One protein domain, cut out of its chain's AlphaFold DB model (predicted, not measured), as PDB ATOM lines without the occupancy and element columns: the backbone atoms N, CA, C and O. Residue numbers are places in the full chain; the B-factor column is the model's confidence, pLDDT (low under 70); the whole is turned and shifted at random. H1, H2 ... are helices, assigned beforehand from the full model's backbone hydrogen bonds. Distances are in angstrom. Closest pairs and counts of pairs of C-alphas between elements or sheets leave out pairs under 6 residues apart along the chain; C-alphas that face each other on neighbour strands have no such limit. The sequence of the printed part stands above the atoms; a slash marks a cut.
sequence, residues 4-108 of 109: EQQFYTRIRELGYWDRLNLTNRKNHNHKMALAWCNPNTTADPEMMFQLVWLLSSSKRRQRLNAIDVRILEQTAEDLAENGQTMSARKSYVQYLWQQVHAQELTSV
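What this domain is: This is residues 4 to 108 of the 109 residues of an uncharacterized protein of Planktothricoides sp. SR001 (UniProt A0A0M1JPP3). A cluster of crossed helices is built round H4 in the middle, with the two longest helices, H6 and H7, packed across it at steep angles. The short H3 packs on the last residues of H6, 76 to 81, with H2 next to it, while H1 runs nearly parallel to H4 without clearly touching it. The printed part has 105 residues with seven named helices, H1 to H7 in order along the chain, and no named strand; the class is all helix. It is compact, with a radius of gyration of the C-alphas of 13.2 A, and rounded, spanning 38 by 31 by 26 A.

How they stand to each other: H1, residues 4 to 13, and H4, residues 45 to 56, are close but not clearly touching; their closest C-alphas, of Ile 11 and Trp 53, are 7.9 A apart, and they run the same way at a shallow tilt of 7 degrees. H2, residues 20 to 24, is apart from H1. H2 touches H3, residues 31 to 37, with the C-alphas of Asn 24 and Ala 33 closest at 6.0 A. H3 only just touches H4, with 3 pairs of C-alphas within 8 A; the closest, Trp 36 and Val 52, are 6.3 A apart, and the lines are about perpendicular at 77 degrees. H4 is the hub, touching four helices. It touches H5, residues 58 to 62, only at the corner, and only just, with 3 pairs of C-alphas within 8 A; the closest are Leu 54 and Arg 60, 5.9 A apart. H6, residues 66 to 81, touches H4 at a steep tilt of 42 degrees, opposite ways, with the C-alphas of Leu 51 and Leu 72 closest at 6.4 A. With residues 76 to 81 alone H6 touches H3; the closest C-alphas, of Met 32 and Ala 80, are 5.2 A apart. H7, residues 87 to 106, touches H4 at a steep tilt of 51 degrees, the same way, with the C-alphas of Gln 50 and Trp 97 closest at 6.3 A. In H1 to H7 every O i to N i+4 pair is within hydrogen-bond range.

Where its parts are: H1 begins at C-alpha 4, (27.969, 0.894, 108.391), and is 14.1 A long. H2 is 6.3 A, H3 10.0 A, H4 15.8 A, H5 6.1 A and H6 22.5 A from first to last C-alpha. H7, 28.7 A, ends at C-alpha 106, (20.009, -12.565, 91.213).

The domain as a whole: The C-alphas farthest apart, of Asn 29 and Thr 106, are 38.9 A apart. The printed part has no cut and no long link. The mean pLDDT of the printed part is 76.2; residues 4 to 31, 33 and 106 to 108 are under 70.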
ATOM      1  N   GLU A   4      29.066   0.576 107.486       46.19
ATOM      2  CA  GLU A   4      27.969   0.894 108.391       46.19
ATOM      3  C   GLU A   4      26.966   1.910 107.808       46.19
ATOM      4  O   GLU A   4      25.760   1.664 107.802       46.19
ATOM      5  N   GLN A   5      27.440   3.027 107.244       52.66
ATOM      6  CA  GLN A   5      26.569   4.017 106.597       52.66
ATOM      7  C   GLN A   5      25.857   3.434 105.377       52.66
ATOM      8  O   GLN A   5      24.682   3.729 105.157       52.66
ATOM      9  N   GLN A   6      26.534   2.582 104.604       63.47
ATOM     10  CA  GLN A   6      25.920   1.891 103.469       63.47
ATOM     11  C   GLN A   6      24.853   0.894 103.936       63.47
ATOM     12  O   GLN A   6      23.759   0.869 103.376       63.47
ATOM     13  N   PHE A   7      25.122   0.141 105.004       62.84
ATOM     14  CA  PHE A   7      24.177  -0.810 105.588       62.84
ATOM     15  C   PHE A   7      22.894  -0.131 106.091       62.84
ATOM     16  O   PHE A   7      21.794  -0.520 105.693       62.84
ATOM     17  N   TYR A   8      23.016   0.922 106.908       56.78
ATOM     18  CA  TYR A   8      21.853   1.647 107.433       56.78
ATOM     19  C   TYR A   8      21.071   2.372 106.340       56.78
ATOM     20  O   TYR A   8      19.839   2.358 106.360       56.78
ATOM     21  N   THR A   9      21.764   2.962 105.361       60.34
ATOM     22  CA  THR A   9      21.108   3.588 104.204       60.34
ATOM     23  C   THR A   9      20.307   2.545 103.432       60.34
ATOM     24  O   THR A   9      19.130   2.759 103.157       60.34
ATOM     25  N   ARG A  10      20.882   1.359 103.202       54.66
ATOM     26  CA  ARG A  10      20.223   0.285 102.457       54.66
ATOM     27  C   ARG A  10      19.018  -0.303 103.183       54.66
ATOM     28  O   ARG A  10      17.989  -0.548 102.563       54.66
ATOM     29  N   ILE A  11      19.103  -0.507 104.497       60.44
ATOM     30  CA  ILE A  11      17.956  -0.973 105.297       60.44
ATOM     31  C   ILE A  11      16.821   0.055 105.290       60.44
ATOM     32  O   ILE A  11      15.650  -0.328 105.224       60.44
ATOM     33  N   ARG A  12      17.165   1.348 105.333       58.47
ATOM     34  CA  ARG A  12      16.201   2.451 105.333       58.47
ATOM     35  C   ARG A  12      15.525   2.631 103.975       58.47
ATOM     36  O   ARG A  12      14.309   2.765 103.936       58.47
ATOM     37  N   GLU A  13      16.287   2.567 102.883       56.34
ATOM     38  CA  GLU A  13      15.774   2.582 101.503       56.34
ATOM     39  C   GLU A  13      14.778   1.449 101.241       56.34
ATOM     40  O   GLU A  13      13.793   1.633 100.534       56.34
ATOM     41  N   LEU A  14      15.015   0.276 101.831       54.97
ATOM     42  CA  LEU A  14      14.187  -0.905 101.610       54.97
ATOM     43  C   LEU A  14      12.958  -0.988 102.542       54.97
ATOM     44  O   LEU A  14      12.238  -1.985 102.512       54.97
ATOM     45  N   GLY A  15      12.704   0.035 103.369       47.44
ATOM     46  CA  GLY A  15      11.508   0.120 104.223       47.44
ATOM     47  C   GLY A  15      11.455  -0.914 105.354       47.44
ATOM     48  O   GLY A  15      10.404  -1.163 105.934       47.44
ATOM     49  N   TYR A  16      12.580  -1.544 105.702       57.38
ATOM     50  CA  TYR A  16      12.612  -2.671 106.646       57.38
ATOM     51  C   TYR A  16      12.632  -2.260 108.128       57.38
ATOM     52  O   TYR A  16      12.849  -3.095 109.007       57.38
ATOM     53  N   TRP A  17      12.379  -0.982 108.417       55.50
ATOM     54  CA  TRP A  17      12.383  -0.421 109.770       55.50
ATOM     55  C   TRP A  17      11.086  -0.680 110.551       55.50
ATOM     56  O   TRP A  17      11.074  -0.638 111.783       55.50
ATOM     57  N   ASP A  18      10.008  -1.053 109.861       50.91
ATOM     58  CA  ASP A  18       8.667  -1.121 110.450       50.91
ATOM     59  C   ASP A  18       8.472  -2.255 111.474       50.91
ATOM     60  O   ASP A  18       7.619  -2.147 112.355       50.91
ATOM     61  N   ARG A  19       9.286  -3.323 111.446       47.19
ATOM     62  CA  ARG A  19       9.191  -4.422 112.436       47.19
ATOM     63  C   ARG A  19      10.091  -4.264 113.656       47.19
ATOM     64  O   ARG A  19       9.773  -4.821 114.704       47.19
ATOM     65  N   LEU A  20      11.150  -3.462 113.567       48.34
ATOM     66  CA  LEU A  20      12.000  -3.142 114.718       48.34
ATOM     67  C   LEU A  20      11.253  -2.315 115.771       48.34
ATOM     68  O   LEU A  20      11.495  -2.459 116.968       48.34
ATOM     69  N   ASN A  21      10.254  -1.540 115.345       42.31
ATOM     70  CA  ASN A  21       9.359  -0.809 116.240       42.31
ATOM     71  C   ASN A  21       8.416  -1.703 117.068       42.31
ATOM     72  O   ASN A  21       8.000  -1.294 118.153       42.31
ATOM     73  N   LEU A  22       8.079  -2.912 116.605       42.88
ATOM     74  CA  LEU A  22       7.161  -3.813 117.319       42.88
ATOM     75  C   LEU A  22       7.843  -4.523 118.497       42.88
ATOM     76  O   LEU A  22       7.245  -4.625 119.567       42.88
ATOM     77  N   THR A  23       9.102  -4.933 118.339       44.97
ATOM     78  CA  THR A  23       9.903  -5.530 119.424       44.97
ATOM     79  C   THR A  23      10.359  -4.471 120.439       44.97
ATOM     80  O   THR A  23      10.448  -4.754 121.632       44.97
ATOM     81  N   ASN A  24      10.562  -3.223 119.995       43.88
ATOM     82  CA  ASN A  24      11.032  -2.114 120.834       43.88
ATOM     83  C   ASN A  24      10.029  -1.618 121.882       43.88
ATOM     84  O   ASN A  24      10.444  -1.141 122.932       43.88
ATOM     85  N   ARG A  25       8.714  -1.711 121.641       43.25
ATOM     86  CA  ARG A  25       7.716  -1.089 122.538       43.25
ATOM     87  C   ARG A  25       7.581  -1.751 123.912       43.25
ATOM     88  O   ARG A  25       6.929  -1.173 124.774       43.25
ATOM     89  N   LYS A  26       8.141  -2.948 124.126       49.59
ATOM     90  CA  LYS A  26       7.938  -3.699 125.377       49.59
ATOM     91  C   LYS A  26       9.129  -3.719 126.339       49.59
ATOM     92  O   LYS A  26       8.899  -4.056 127.491       49.59
ATOM     93  N   ASN A  27      10.349  -3.347 125.930       50.72
ATOM     94  CA  ASN A  27      11.487  -3.185 126.853       50.72
ATOM     95  C   ASN A  27      12.707  -2.534 126.171       50.72
ATOM     96  O   ASN A  27      13.576  -3.222 125.640       50.72
ATOM     97  N   HIS A  28      12.818  -1.206 126.245       52.00
ATOM     98  CA  HIS A  28      13.979  -0.464 125.725       52.00
ATOM     99  C   HIS A  28      15.307  -0.804 126.431       52.00
ATOM    100  O   HIS A  28      16.372  -0.583 125.864       52.00
ATOM    101  N   ASN A  29      15.248  -1.388 127.633       55.22
ATOM    102  CA  ASN A  29      16.424  -1.804 128.405       55.22
ATOM    103  C   ASN A  29      16.831  -3.271 128.173       55.22
ATOM    104  O   ASN A  29      17.788  -3.740 128.787       55.22
ATOM    105  N   HIS A  30      16.124  -4.022 127.318       67.62
ATOM    106  CA  HIS A  30      16.523  -5.395 127.004       67.62
ATOM    107  C   HIS A  30      17.778  -5.372 126.128       67.62
ATOM    108  O   HIS A  30      17.778  -4.726 125.078       67.62
ATOM    109  N   LYS A  31      18.829  -6.111 126.505       69.56
ATOM    110  CA  LYS A  31      20.091  -6.176 125.738       69.56
ATOM    111  C   LYS A  31      19.859  -6.534 124.268       69.56
ATOM    112  O   LYS A  31      20.466  -5.945 123.382       69.56
ATOM    113  N   MET A  32      18.904  -7.427 124.016       73.75
ATOM    114  CA  MET A  32      18.458  -7.787 122.670       73.75
ATOM    115  C   MET A  32      17.877  -6.598 121.891       73.75
ATOM    116  O   MET A  32      18.246  -6.389 120.742       73.75
ATOM    117  N   ALA A  33      17.012  -5.779 122.500       68.12
ATOM    118  CA  ALA A  33      16.440  -4.606 121.835       68.12
ATOM    119  C   ALA A  33      17.530  -3.587 121.459       68.12
ATOM    120  O   ALA A  33      17.522  -3.053 120.349       68.12
ATOM    121  N   LEU A  34      18.511  -3.385 122.347       70.94
ATOM    122  CA  LEU A  34      19.675  -2.538 122.085       70.94
ATOM    123  C   LEU A  34      20.533  -3.089 120.946       70.94
ATOM    124  O   LEU A  34      20.830  -2.353 120.012       70.94
ATOM    125  N   ALA A  35      20.863  -4.378 120.975       75.44
ATOM    126  CA  ALA A  35      21.693  -5.012 119.957       75.44
ATOM    127  C   ALA A  35      21.022  -5.041 118.570       75.44
ATOM    128  O   ALA A  35      21.689  -4.919 117.546       75.44
ATOM    129  N   TRP A  36      19.694  -5.149 118.525       74.81
ATOM    130  CA  TRP A  36      18.903  -5.046 117.297       74.81
ATOM    131  C   TRP A  36      18.868  -3.624 116.718       74.81
ATOM    132  O   TRP A  36      18.818  -3.459 115.499       74.81
ATOM    133  N   CYS A  37      18.886  -2.599 117.575       72.50
ATOM    134  CA  CYS A  37      18.906  -1.194 117.155       72.50
ATOM    135  C   CYS A  37      20.316  -0.693 116.834       72.50
ATOM    136  O   CYS A  37      20.477   0.170 115.974       72.50
ATOM    137  N   ASN A  38      21.319  -1.210 117.539       79.38
ATOM    138  CA  ASN A  38      22.717  -0.843 117.397       79.38
ATOM    139  C   ASN A  38      23.613  -2.089 117.524       79.38
ATOM    140  O   ASN A  38      24.145  -2.363 118.599       79.38
ATOM    141  N   PRO A  39      23.835  -2.827 116.424       82.12
ATOM    142  CA  PRO A  39      24.690  -4.017 116.398       82.12
ATOM    143  C   PRO A  39      26.114  -3.803 116.936       82.12
ATOM    144  O   PRO A  39      26.720  -4.746 117.446       82.12
ATOM    145  N   ASN A  40      26.630  -2.566 116.912       80.50
ATOM    146  CA  ASN A  40      27.952  -2.221 117.449       80.50
ATOM    147  C   ASN A  40      28.079  -2.388 118.966       80.50
ATOM    148  O   ASN A  40      29.190  -2.383 119.485       80.50
ATOM    149  N   THR A  41      26.970  -2.517 119.696       80.38
ATOM    150  CA  THR A  41      27.013  -2.769 121.145       80.38
ATOM    151  C   THR A  41      27.306  -4.231 121.476       80.38
ATOM    152  O   THR A  41      27.410  -4.576 122.651       80.38
ATOM    153  N   THR A  42      27.385  -5.107 120.471       84.12
ATOM    154  CA  THR A  42      27.699  -6.529 120.651       84.12
ATOM    155  C   THR A  42      29.191  -6.802 120.495       84.12
ATOM    156  O   THR A  42      29.929  -6.012 119.910       84.12
ATOM    157  N   ALA A  43      29.640  -7.951 121.003       86.31
ATOM    158  CA  ALA A  43      31.034  -8.379 120.886       86.31
ATOM    159  C   ALA A  43      31.455  -8.743 119.447       86.31
ATOM    160  O   ALA A  43      32.645  -8.750 119.146       86.31
ATOM    161  N   ASP A  44      30.494  -9.039 118.564       87.88
ATOM    162  CA  ASP A  44      30.728  -9.317 117.141       87.88
ATOM    163  C   ASP A  44      29.717  -8.533 116.281       87.88
ATOM    164  O   ASP A  44      28.691  -9.081 115.854       87.88
ATOM    165  N   PRO A  45      29.975  -7.230 116.048       86.56
ATOM    166  CA  PRO A  45      29.046  -6.358 115.335       86.56
ATOM    167  C   PRO A  45      28.712  -6.843 113.927       86.56
ATOM    168  O   PRO A  45      27.563  -6.751 113.504       86.56
ATOM    169  N   GLU A  46      29.693  -7.388 113.201       87.75
ATOM    170  CA  GLU A  46      29.509  -7.873 111.831       87.75
ATOM    171  C   GLU A  46      28.493  -9.017 111.777       87.75
ATOM    172  O   GLU A  46      27.547  -8.983 110.985       87.75
ATOM    173  N   MET A  47      28.642 -10.002 112.666       89.12
ATOM    174  CA  MET A  47      27.687 -11.099 112.771       89.12
ATOM    175  C   MET A  47      26.299 -10.586 113.175       89.12
ATOM    176  O   MET A  47      25.293 -11.026 112.614       89.12
ATOM    177  N   MET A  48      26.221  -9.617 114.094       89.50
ATOM    178  CA  MET A  48      24.938  -9.036 114.491       89.50
ATOM    179  C   MET A  48      24.261  -8.273 113.344       89.50
ATOM    180  O   MET A  48      23.048  -8.386 113.156       89.50
ATOM    181  N   PHE A  49      25.026  -7.573 112.504       87.69
ATOM    182  CA  PHE A  49      24.500  -6.948 111.290       87.69
ATOM    183  C   PHE A  49      23.906  -7.977 110.324       87.69
ATOM    184  O   PHE A  49      22.804  -7.770 109.811       87.69
ATOM    185  N   GLN A  50      24.587  -9.106 110.104       89.25
ATOM    186  CA  GLN A  50      24.080 -10.190 109.255       89.25
ATOM    187  C   GLN A  50      22.782 -10.789 109.811       89.25
ATOM    188  O   GLN A  50      21.826 -10.991 109.057       89.25
ATOM    189  N   LEU A  51      22.716 -11.011 111.126       90.62
ATOM    190  CA  LEU A  51      21.537 -11.530 111.824       90.62
ATOM    191  C   LEU A  51      20.339 -10.585 111.696       90.62
ATOM    192  O   LEU A  51      19.267 -10.999 111.248       90.62
ATOM    193  N   VAL A  52      20.525  -9.301 112.014       89.31
ATOM    194  CA  VAL A  52      19.481  -8.275 111.872       89.31
ATOM    195  C   VAL A  52      19.042  -8.155 110.417       89.31
ATOM    196  O   VAL A  52      17.848  -8.048 110.133       89.31
ATOM    197  N   TRP A  53      19.973  -8.219 109.463       88.50
ATOM    198  CA  TRP A  53      19.641  -8.208 108.044       88.50
ATOM    199  C   TRP A  53      18.738  -9.402 107.695       88.50
ATOM    200  O   TRP A  53      17.597  -9.196 107.281       88.50
ATOM    201  N   LEU A  54      19.168 -10.637 107.954       88.81
ATOM    202  CA  LEU A  54      18.394 -11.845 107.646       88.81
ATOM    203  C   LEU A  54      17.000 -11.839 108.294       88.81
ATOM    204  O   LEU A  54      16.004 -12.181 107.652       88.81
ATOM    205  N   LEU A  55      16.918 -11.401 109.550       87.31
ATOM    206  CA  LEU A  55      15.708 -11.487 110.360       87.31
ATOM    207  C   LEU A  55      14.796 -10.249 110.269       87.31
ATOM    208  O   LEU A  55      13.651 -10.318 110.717       87.31
ATOM    209  N   SER A  56      15.227  -9.126 109.695       83.75
ATOM    210  CA  SER A  56      14.399  -7.903 109.614       83.75
ATOM    211  C   SER A  56      13.338  -7.943 108.510       83.75
ATOM    212  O   SER A  56      12.327  -7.250 108.610       83.75
ATOM    213  N   SER A  57      13.508  -8.769 107.470       83.44
ATOM    214  CA  SER A  57      12.553  -8.863 106.353       83.44
ATOM    215  C   SER A  57      11.838 -10.200 106.297       83.44
ATOM    216  O   SER A  57      12.446 -11.266 106.311       83.44
ATOM    217  N   SER A  58      10.520 -10.137 106.115       79.50
ATOM    218  CA  SER A  58       9.674 -11.316 105.910       79.50
ATOM    219  C   SER A  58      10.042 -12.082 104.640       79.50
ATOM    220  O   SER A  58      10.016 -13.305 104.657       79.50
ATOM    221  N   LYS A  59      10.438 -11.379 103.568       84.31
ATOM    222  CA  LYS A  59      10.849 -12.006 102.300       84.31
ATOM    223  C   LYS A  59      12.148 -12.795 102.463       84.31
ATOM    224  O   LYS A  59      12.260 -13.906 101.963       84.31
ATOM    225  N   ARG A  60      13.114 -12.238 103.201       86.50
ATOM    226  CA  ARG A  60      14.388 -12.911 103.506       86.50
ATOM    227  C   ARG A  60      14.173 -14.109 104.428       86.50
ATOM    228  O   ARG A  60      14.671 -15.185 104.129       86.50
ATOM    229  N   ARG A  61      13.327 -13.972 105.455       84.25
ATOM    230  CA  ARG A  61      12.918 -15.098 106.314       84.25
ATOM    231  C   ARG A  61      12.217 -16.225 105.550       84.25
ATOM    232  O   ARG A  61      12.441 -17.375 105.877       84.25
ATOM    233  N   GLN A  62      11.395 -15.921 104.542       85.75
ATOM    234  CA  GLN A  62      10.721 -16.941 103.718       85.75
ATOM    235  C   GLN A  62      11.682 -17.760 102.844       85.75
ATOM    236  O   GLN A  62      11.330 -18.860 102.430       85.75
ATOM    237  N   ARG A  63      12.877 -17.233 102.553       88.12
ATOM    238  CA  ARG A  63      13.936 -17.959 101.830       88.12
ATOM    239  C   ARG A  63      14.731 -18.903 102.737       88.12
ATOM    240  O   ARG A  63      15.500 -19.715 102.236       88.12
ATOM    241  N   LEU A  64      14.553 -18.779 104.049       89.12
ATOM    242  CA  LEU A  64      15.149 -19.632 105.067       89.12
ATOM    243  C   LEU A  64      14.120 -20.667 105.521       89.12
ATOM    244  O   LEU A  64      12.918 -20.392 105.544       89.12
ATOM    245  N   ASN A  65      14.575 -21.851 105.922       90.69
ATOM    246  CA  ASN A  65      13.668 -22.801 106.557       90.69
ATOM    247  C   ASN A  65      13.401 -22.385 108.025       90.69
ATOM    248  O   ASN A  65      14.101 -21.551 108.604       90.69
ATOM    249  N   ALA A  66      12.373 -22.965 108.652       85.25
ATOM    250  CA  ALA A  66      11.988 -22.600 110.020       85.25
ATOM    251  C   ALA A  66      13.075 -22.909 111.071       85.25
ATOM    252  O   ALA A  66      13.158 -22.221 112.090       85.25
ATOM    253  N   ILE A  67      13.906 -23.928 110.833       88.25
ATOM    254  CA  ILE A  67      15.010 -24.310 111.720       88.25
ATOM    255  C   ILE A  67      16.126 -23.268 111.627       88.25
ATOM    256  O   ILE A  67      16.584 -22.794 112.664       88.25
ATOM    257  N   ASP A  68      16.498 -22.852 110.416       91.19
ATOM    258  CA  ASP A  68      17.494 -21.807 110.174       91.19
ATOM    259  C   ASP A  68      17.087 -20.521 110.899       91.19
ATOM    260  O   ASP A  68      17.874 -19.955 111.652       91.19
ATOM    261  N   VAL A  69      15.826 -20.090 110.744       85.50
ATOM    262  CA  VAL A  69      15.305 -18.889 111.416       85.50
ATOM    263  C   VAL A  69      15.442 -19.007 112.933       85.50
ATOM    264  O   VAL A  69      15.922 -18.069 113.568       85.50
ATOM    265  N   ARG A  70      15.096 -20.161 113.513       85.38
ATOM    266  CA  ARG A  70      15.223 -20.387 114.957       85.38
ATOM    267  C   ARG A  70      16.682 -20.374 115.423       85.38
ATOM    268  O   ARG A  70      16.975 -19.821 116.479       85.38
ATOM    269  N   ILE A  71      17.602 -20.946 114.641       88.75
ATOM    270  CA  ILE A  71      19.043 -20.908 114.933       88.75
ATOM    271  C   ILE A  71      19.556 -19.464 114.895       88.75
ATOM    272  O   ILE A  71      20.314 -19.067 115.781       88.75
ATOM    273  N   LEU A  72      19.143 -18.669 113.906       91.12
ATOM    274  CA  LEU A  72      19.522 -17.259 113.801       91.12
ATOM    275  C   LEU A  72      18.966 -16.442 114.977       91.12
ATOM    276  O   LEU A  72      19.702 -15.652 115.560       91.12
ATOM    277  N   GLU A  73      17.705 -16.656 115.363       87.50
ATOM    278  CA  GLU A  73      17.090 -15.977 116.513       87.50
ATOM    279  C   GLU A  73      17.832 -16.301 117.819       87.50
ATOM    280  O   GLU A  73      18.217 -15.374 118.532       87.50
ATOM    281  N   GLN A  74      18.150 -17.578 118.070       86.38
ATOM    282  CA  GLN A  74      18.949 -17.981 119.235       86.38
ATOM    283  C   GLN A  74      20.370 -17.408 119.189       86.38
ATOM    284  O   GLN A  74      20.926 -17.010 120.204       86.38
ATOM    285  N   THR A  75      20.986 -17.362 118.008       90.12
ATOM    286  CA  THR A  75      22.349 -16.829 117.858       90.12
ATOM    287  C   THR A  75      22.390 -15.326 118.117       90.12
ATOM    288  O   THR A  75      23.342 -14.845 118.727       90.12
ATOM    289  N   ALA A  76      21.362 -14.590 117.693       88.31
ATOM    290  CA  ALA A  76      21.221 -13.172 117.999       88.31
ATOM    291  C   ALA A  76      21.016 -12.932 119.500       88.31
ATOM    292  O   ALA A  76      21.602 -11.999 120.044       88.31
ATOM    293  N   GLU A  77      20.237 -13.785 120.167       86.44
ATOM    294  CA  GLU A  77      20.017 -13.715 121.615       86.44
ATOM    295  C   GLU A  77      21.311 -13.990 122.381       86.44
ATOM    296  O   GLU A  77      21.753 -13.149 123.161       86.44
ATOM    297  N   ASP A  78      21.995 -15.093 122.072       87.19
ATOM    298  CA  ASP A  78      23.257 -15.458 122.718       87.19
ATOM    299  C   ASP A  78      24.327 -14.371 122.516       87.19
ATOM    300  O   ASP A  78      25.073 -14.035 123.439       87.19
ATOM    301  N   LEU A  79      24.381 -13.767 121.324       88.00
ATOM    302  CA  LEU A  79      25.298 -12.669 121.034       88.00
ATOM    303  C   LEU A  79      24.941 -11.387 121.800       88.00
ATOM    304  O   LEU A  79      25.840 -10.688 122.265       88.00
ATOM    305  N   ALA A  80      23.653 -11.068 121.938       85.62
ATOM    306  CA  ALA A  80      23.197  -9.877 122.645       85.62
ATOM    307  C   ALA A  80      23.310 -10.009 124.173       85.62
ATOM    308  O   ALA A  80      23.615  -9.031 124.857       85.62
ATOM    309  N   GLU A  81      23.057 -11.195 124.725       83.75
ATOM    310  CA  GLU A  81      23.011 -11.416 126.170       83.75
ATOM    311  C   GLU A  81      24.362 -11.809 126.759       83.75
ATOM    312  O   GLU A  81      24.785 -11.220 127.764       83.75
ATOM    313  N   ASN A  82      25.037 -12.761 126.105       81.12
ATOM    314  CA  ASN A  82      26.256 -13.404 126.593       81.12
ATOM    315  C   ASN A  82      27.519 -12.881 125.896       81.12
ATOM    316  O   ASN A  82      28.628 -13.139 126.360       81.12
ATOM    317  N   GLY A  83      27.373 -12.155 124.781       79.06
ATOM    318  CA  GLY A  83      28.499 -11.601 124.025       79.06
ATOM    319  C   GLY A  83      29.393 -12.662 123.380       79.06
ATOM    320  O   GLY A  83      30.492 -12.335 122.943       79.06
ATOM    321  N   GLN A  84      28.971 -13.932 123.335       76.62
ATOM    322  CA  GLN A  84      29.800 -15.026 122.833       76.62
ATOM    323  C   GLN A  84      29.046 -15.959 121.887       76.62
ATOM    324  O   GLN A  84      28.036 -16.572 122.218       76.62
ATOM    325  N   THR A  85      29.600 -16.024 120.679       80.94
ATOM    326  CA  THR A  85      29.368 -16.954 119.573       80.94
ATOM    327  C   THR A  85      30.127 -18.284 119.656       80.94
ATOM    328  O   THR A  85      31.330 -18.239 119.899       80.94
ATOM    329  N   MET A  86      29.548 -19.446 119.324       82.50
ATOM    330  CA  MET A  86      30.378 -20.576 118.866       82.50
ATOM    331  C   MET A  86      30.864 -20.305 117.435       82.50
ATOM    332  O   MET A  86      30.076 -19.876 116.592       82.50
ATOM    333  N   SER A  87      32.119 -20.632 117.111       83.50
ATOM    334  CA  SER A  87      32.687 -20.415 115.765       83.50
ATOM    335  C   SER A  87      31.853 -21.055 114.647       83.50
ATOM    336  O   SER A  87      31.617 -20.427 113.619       83.50
ATOM    337  N   ALA A  88      31.319 -22.258 114.884       84.62
ATOM    338  CA  ALA A  88      30.426 -22.942 113.952       84.62
ATOM    339  C   ALA A  88      29.160 -22.125 113.632       84.62
ATOM    340  O   ALA A  88      28.719 -22.098 112.484       84.62
ATOM    341  N   ARG A  89      28.600 -21.412 114.621       87.69
ATOM    342  CA  ARG A  89      27.432 -20.545 114.409       87.69
ATOM    343  C   ARG A  89      27.790 -19.323 113.578       87.69
ATOM    344  O   ARG A  89      27.026 -18.979 112.688       87.69
ATOM    345  N   LYS A  90      28.967 -18.728 113.789       88.62
ATOM    346  CA  LYS A  90      29.453 -17.615 112.959       88.62
ATOM    347  C   LYS A  90      29.573 -18.013 111.485       88.62
ATOM    348  O   LYS A  90      29.019 -17.335 110.624       88.62
ATOM    349  N   SER A  91      30.219 -19.144 111.197       90.75
ATOM    350  CA  SER A  91      30.328 -19.660 109.823       90.75
ATOM    351  C   SER A  91      28.962 -19.958 109.206       90.75
ATOM    352  O   SER A  91      28.738 -19.688 108.028       90.75
ATOM    353  N   TYR A  92      28.028 -20.475 110.003       92.44
ATOM    354  CA  TYR A  92      26.680 -20.787 109.541       92.44
ATOM    355  C   TYR A  92      25.838 -19.535 109.246       92.44
ATOM    356  O   TYR A  92      25.180 -19.471 108.210       92.44
ATOM    357  N   VAL A  93      25.913 -18.503 110.095       92.88
ATOM    358  CA  VAL A  93      25.282 -17.195 109.843       92.88
ATOM    359  C   VAL A  93      25.808 -16.590 108.543       92.88
ATOM    360  O   VAL A  93      25.017 -16.158 107.705       92.88
ATOM    361  N   GLN A  94      27.128 -16.614 108.339       91.88
ATOM    362  CA  GLN A  94      27.752 -16.105 107.120       91.88
ATOM    363  C   GLN A  94      27.286 -16.873 105.876       91.88
ATOM    364  O   GLN A  94      26.967 -16.252 104.860       91.88
ATOM    365  N   TYR A  95      27.198 -18.203 105.957       93.44
ATOM    366  CA  TYR A  95      26.687 -19.048 104.878       93.44
ATOM    367  C   TYR A  95      25.249 -18.673 104.486       93.44
ATOM    368  O   TYR A  95      24.975 -18.405 103.313       93.44
ATOM    369  N   LEU A  96      24.342 -18.578 105.465       93.38
ATOM    370  CA  LEU A  96      22.946 -18.209 105.215       93.38
ATOM    371  C   LEU A  96      22.824 -16.781 104.673       93.38
ATOM    372  O   LEU A  96      22.025 -16.522 103.771       93.38
ATOM    373  N   TRP A  97      23.643 -15.855 105.177       93.19
ATOM    374  CA  TRP A  97      23.707 -14.494 104.658       93.19
ATOM    375  C   TRP A  97      24.104 -14.474 103.182       93.19
ATOM    376  O   TRP A  97      23.379 -13.896 102.374       93.19
ATOM    377  N   GLN A  98      25.188 -15.160 102.808       90.44
ATOM    378  CA  GLN A  98      25.643 -15.241 101.417       90.44
ATOM    379  C   GLN A  98      24.580 -15.857 100.504       90.44
ATOM    380  O   GLN A  98      24.322 -15.326  99.424       90.44
ATOM    381  N   GLN A  99      23.924 -16.932 100.948       92.44
ATOM    382  CA  GLN A  99      22.874 -17.604 100.186       92.44
ATOM    383  C   GLN A  99      21.680 -16.677  99.919       92.44
ATOM    384  O   GLN A  99      21.269 -16.507  98.770       92.44
ATOM    385  N   VAL A 100      21.126 -16.054 100.963       89.94
ATOM    386  CA  VAL A 100      19.952 -15.176 100.835       89.94
ATOM    387  C   VAL A 100      20.303 -13.901 100.068       89.94
ATOM    388  O   VAL A 100      19.500 -13.430  99.263       89.94
ATOM    389  N   HIS A 101      21.501 -13.357 100.281       87.88
ATOM    390  CA  HIS A 101      21.989 -12.177  99.574       87.88
ATOM    391  C   HIS A 101      22.168 -12.442  98.075       87.88
ATOM    392  O   HIS A 101      21.702 -11.650  97.255       87.88
ATOM    393  N   ALA A 102      22.763 -13.581  97.705       86.31
ATOM    394  CA  ALA A 102      22.877 -13.995  96.310       86.31
ATOM    395  C   ALA A 102      21.492 -14.158  95.668       86.31
ATOM    396  O   ALA A 102      21.240 -13.585  94.611       86.31
ATOM    397  N   GLN A 103      20.559 -14.852  96.327       84.06
ATOM    398  CA  GLN A 103      19.188 -15.006  95.825       84.06
ATOM    399  C   GLN A 103      18.483 -13.660  95.619       84.06
ATOM    400  O   GLN A 103      17.789 -13.482  94.621       84.06
ATOM    401  N   GLU A 104      18.664 -12.703  96.534       82.25
ATOM    402  CA  GLU A 104      18.055 -11.377  96.417       82.25
ATOM    403  C   GLU A 104      18.631 -10.580  95.244       82.25
ATOM    404  O   GLU A 104      17.858 -10.006  94.486       82.25
ATOM    405  N   LEU A 105      19.949 -10.597  95.031       78.38
ATOM    406  CA  LEU A 105      20.577  -9.880  93.916       78.38
ATOM    407  C   LEU A 105      20.318 -10.529  92.553       78.38
ATOM    408  O   LEU A 105      20.080  -9.818  91.580       78.38
ATOM    409  N   THR A 106      20.303 -11.862  92.477       66.75
ATOM    410  CA  THR A 106      20.009 -12.565  91.213       66.75
ATOM    411  C   THR A 106      18.549 -12.377  90.790       66.75
ATOM    412  O   THR A 106      18.247 -12.386  89.606       66.75
ATOM    413  N   SER A 107      17.636 -12.162  91.744       56.50
ATOM    414  CA  SER A 107      16.210 -11.927  91.465       56.50
ATOM    415  C   SER A 107      15.865 -10.518  90.954       56.50
ATOM    416  O   SER A 107      14.694 -10.239  90.710       56.50
ATOM    417  N   VAL A 108      16.855  -9.626  90.834       53.03
ATOM    418  CA  VAL A 108      16.688  -8.222  90.399       53.03
ATOM    419  C   VAL A 108      17.208  -8.001  88.961       53.03
ATOM    420  O   VAL A 108      17.221  -6.870  88.483       53.03
TER     421      VAL A 108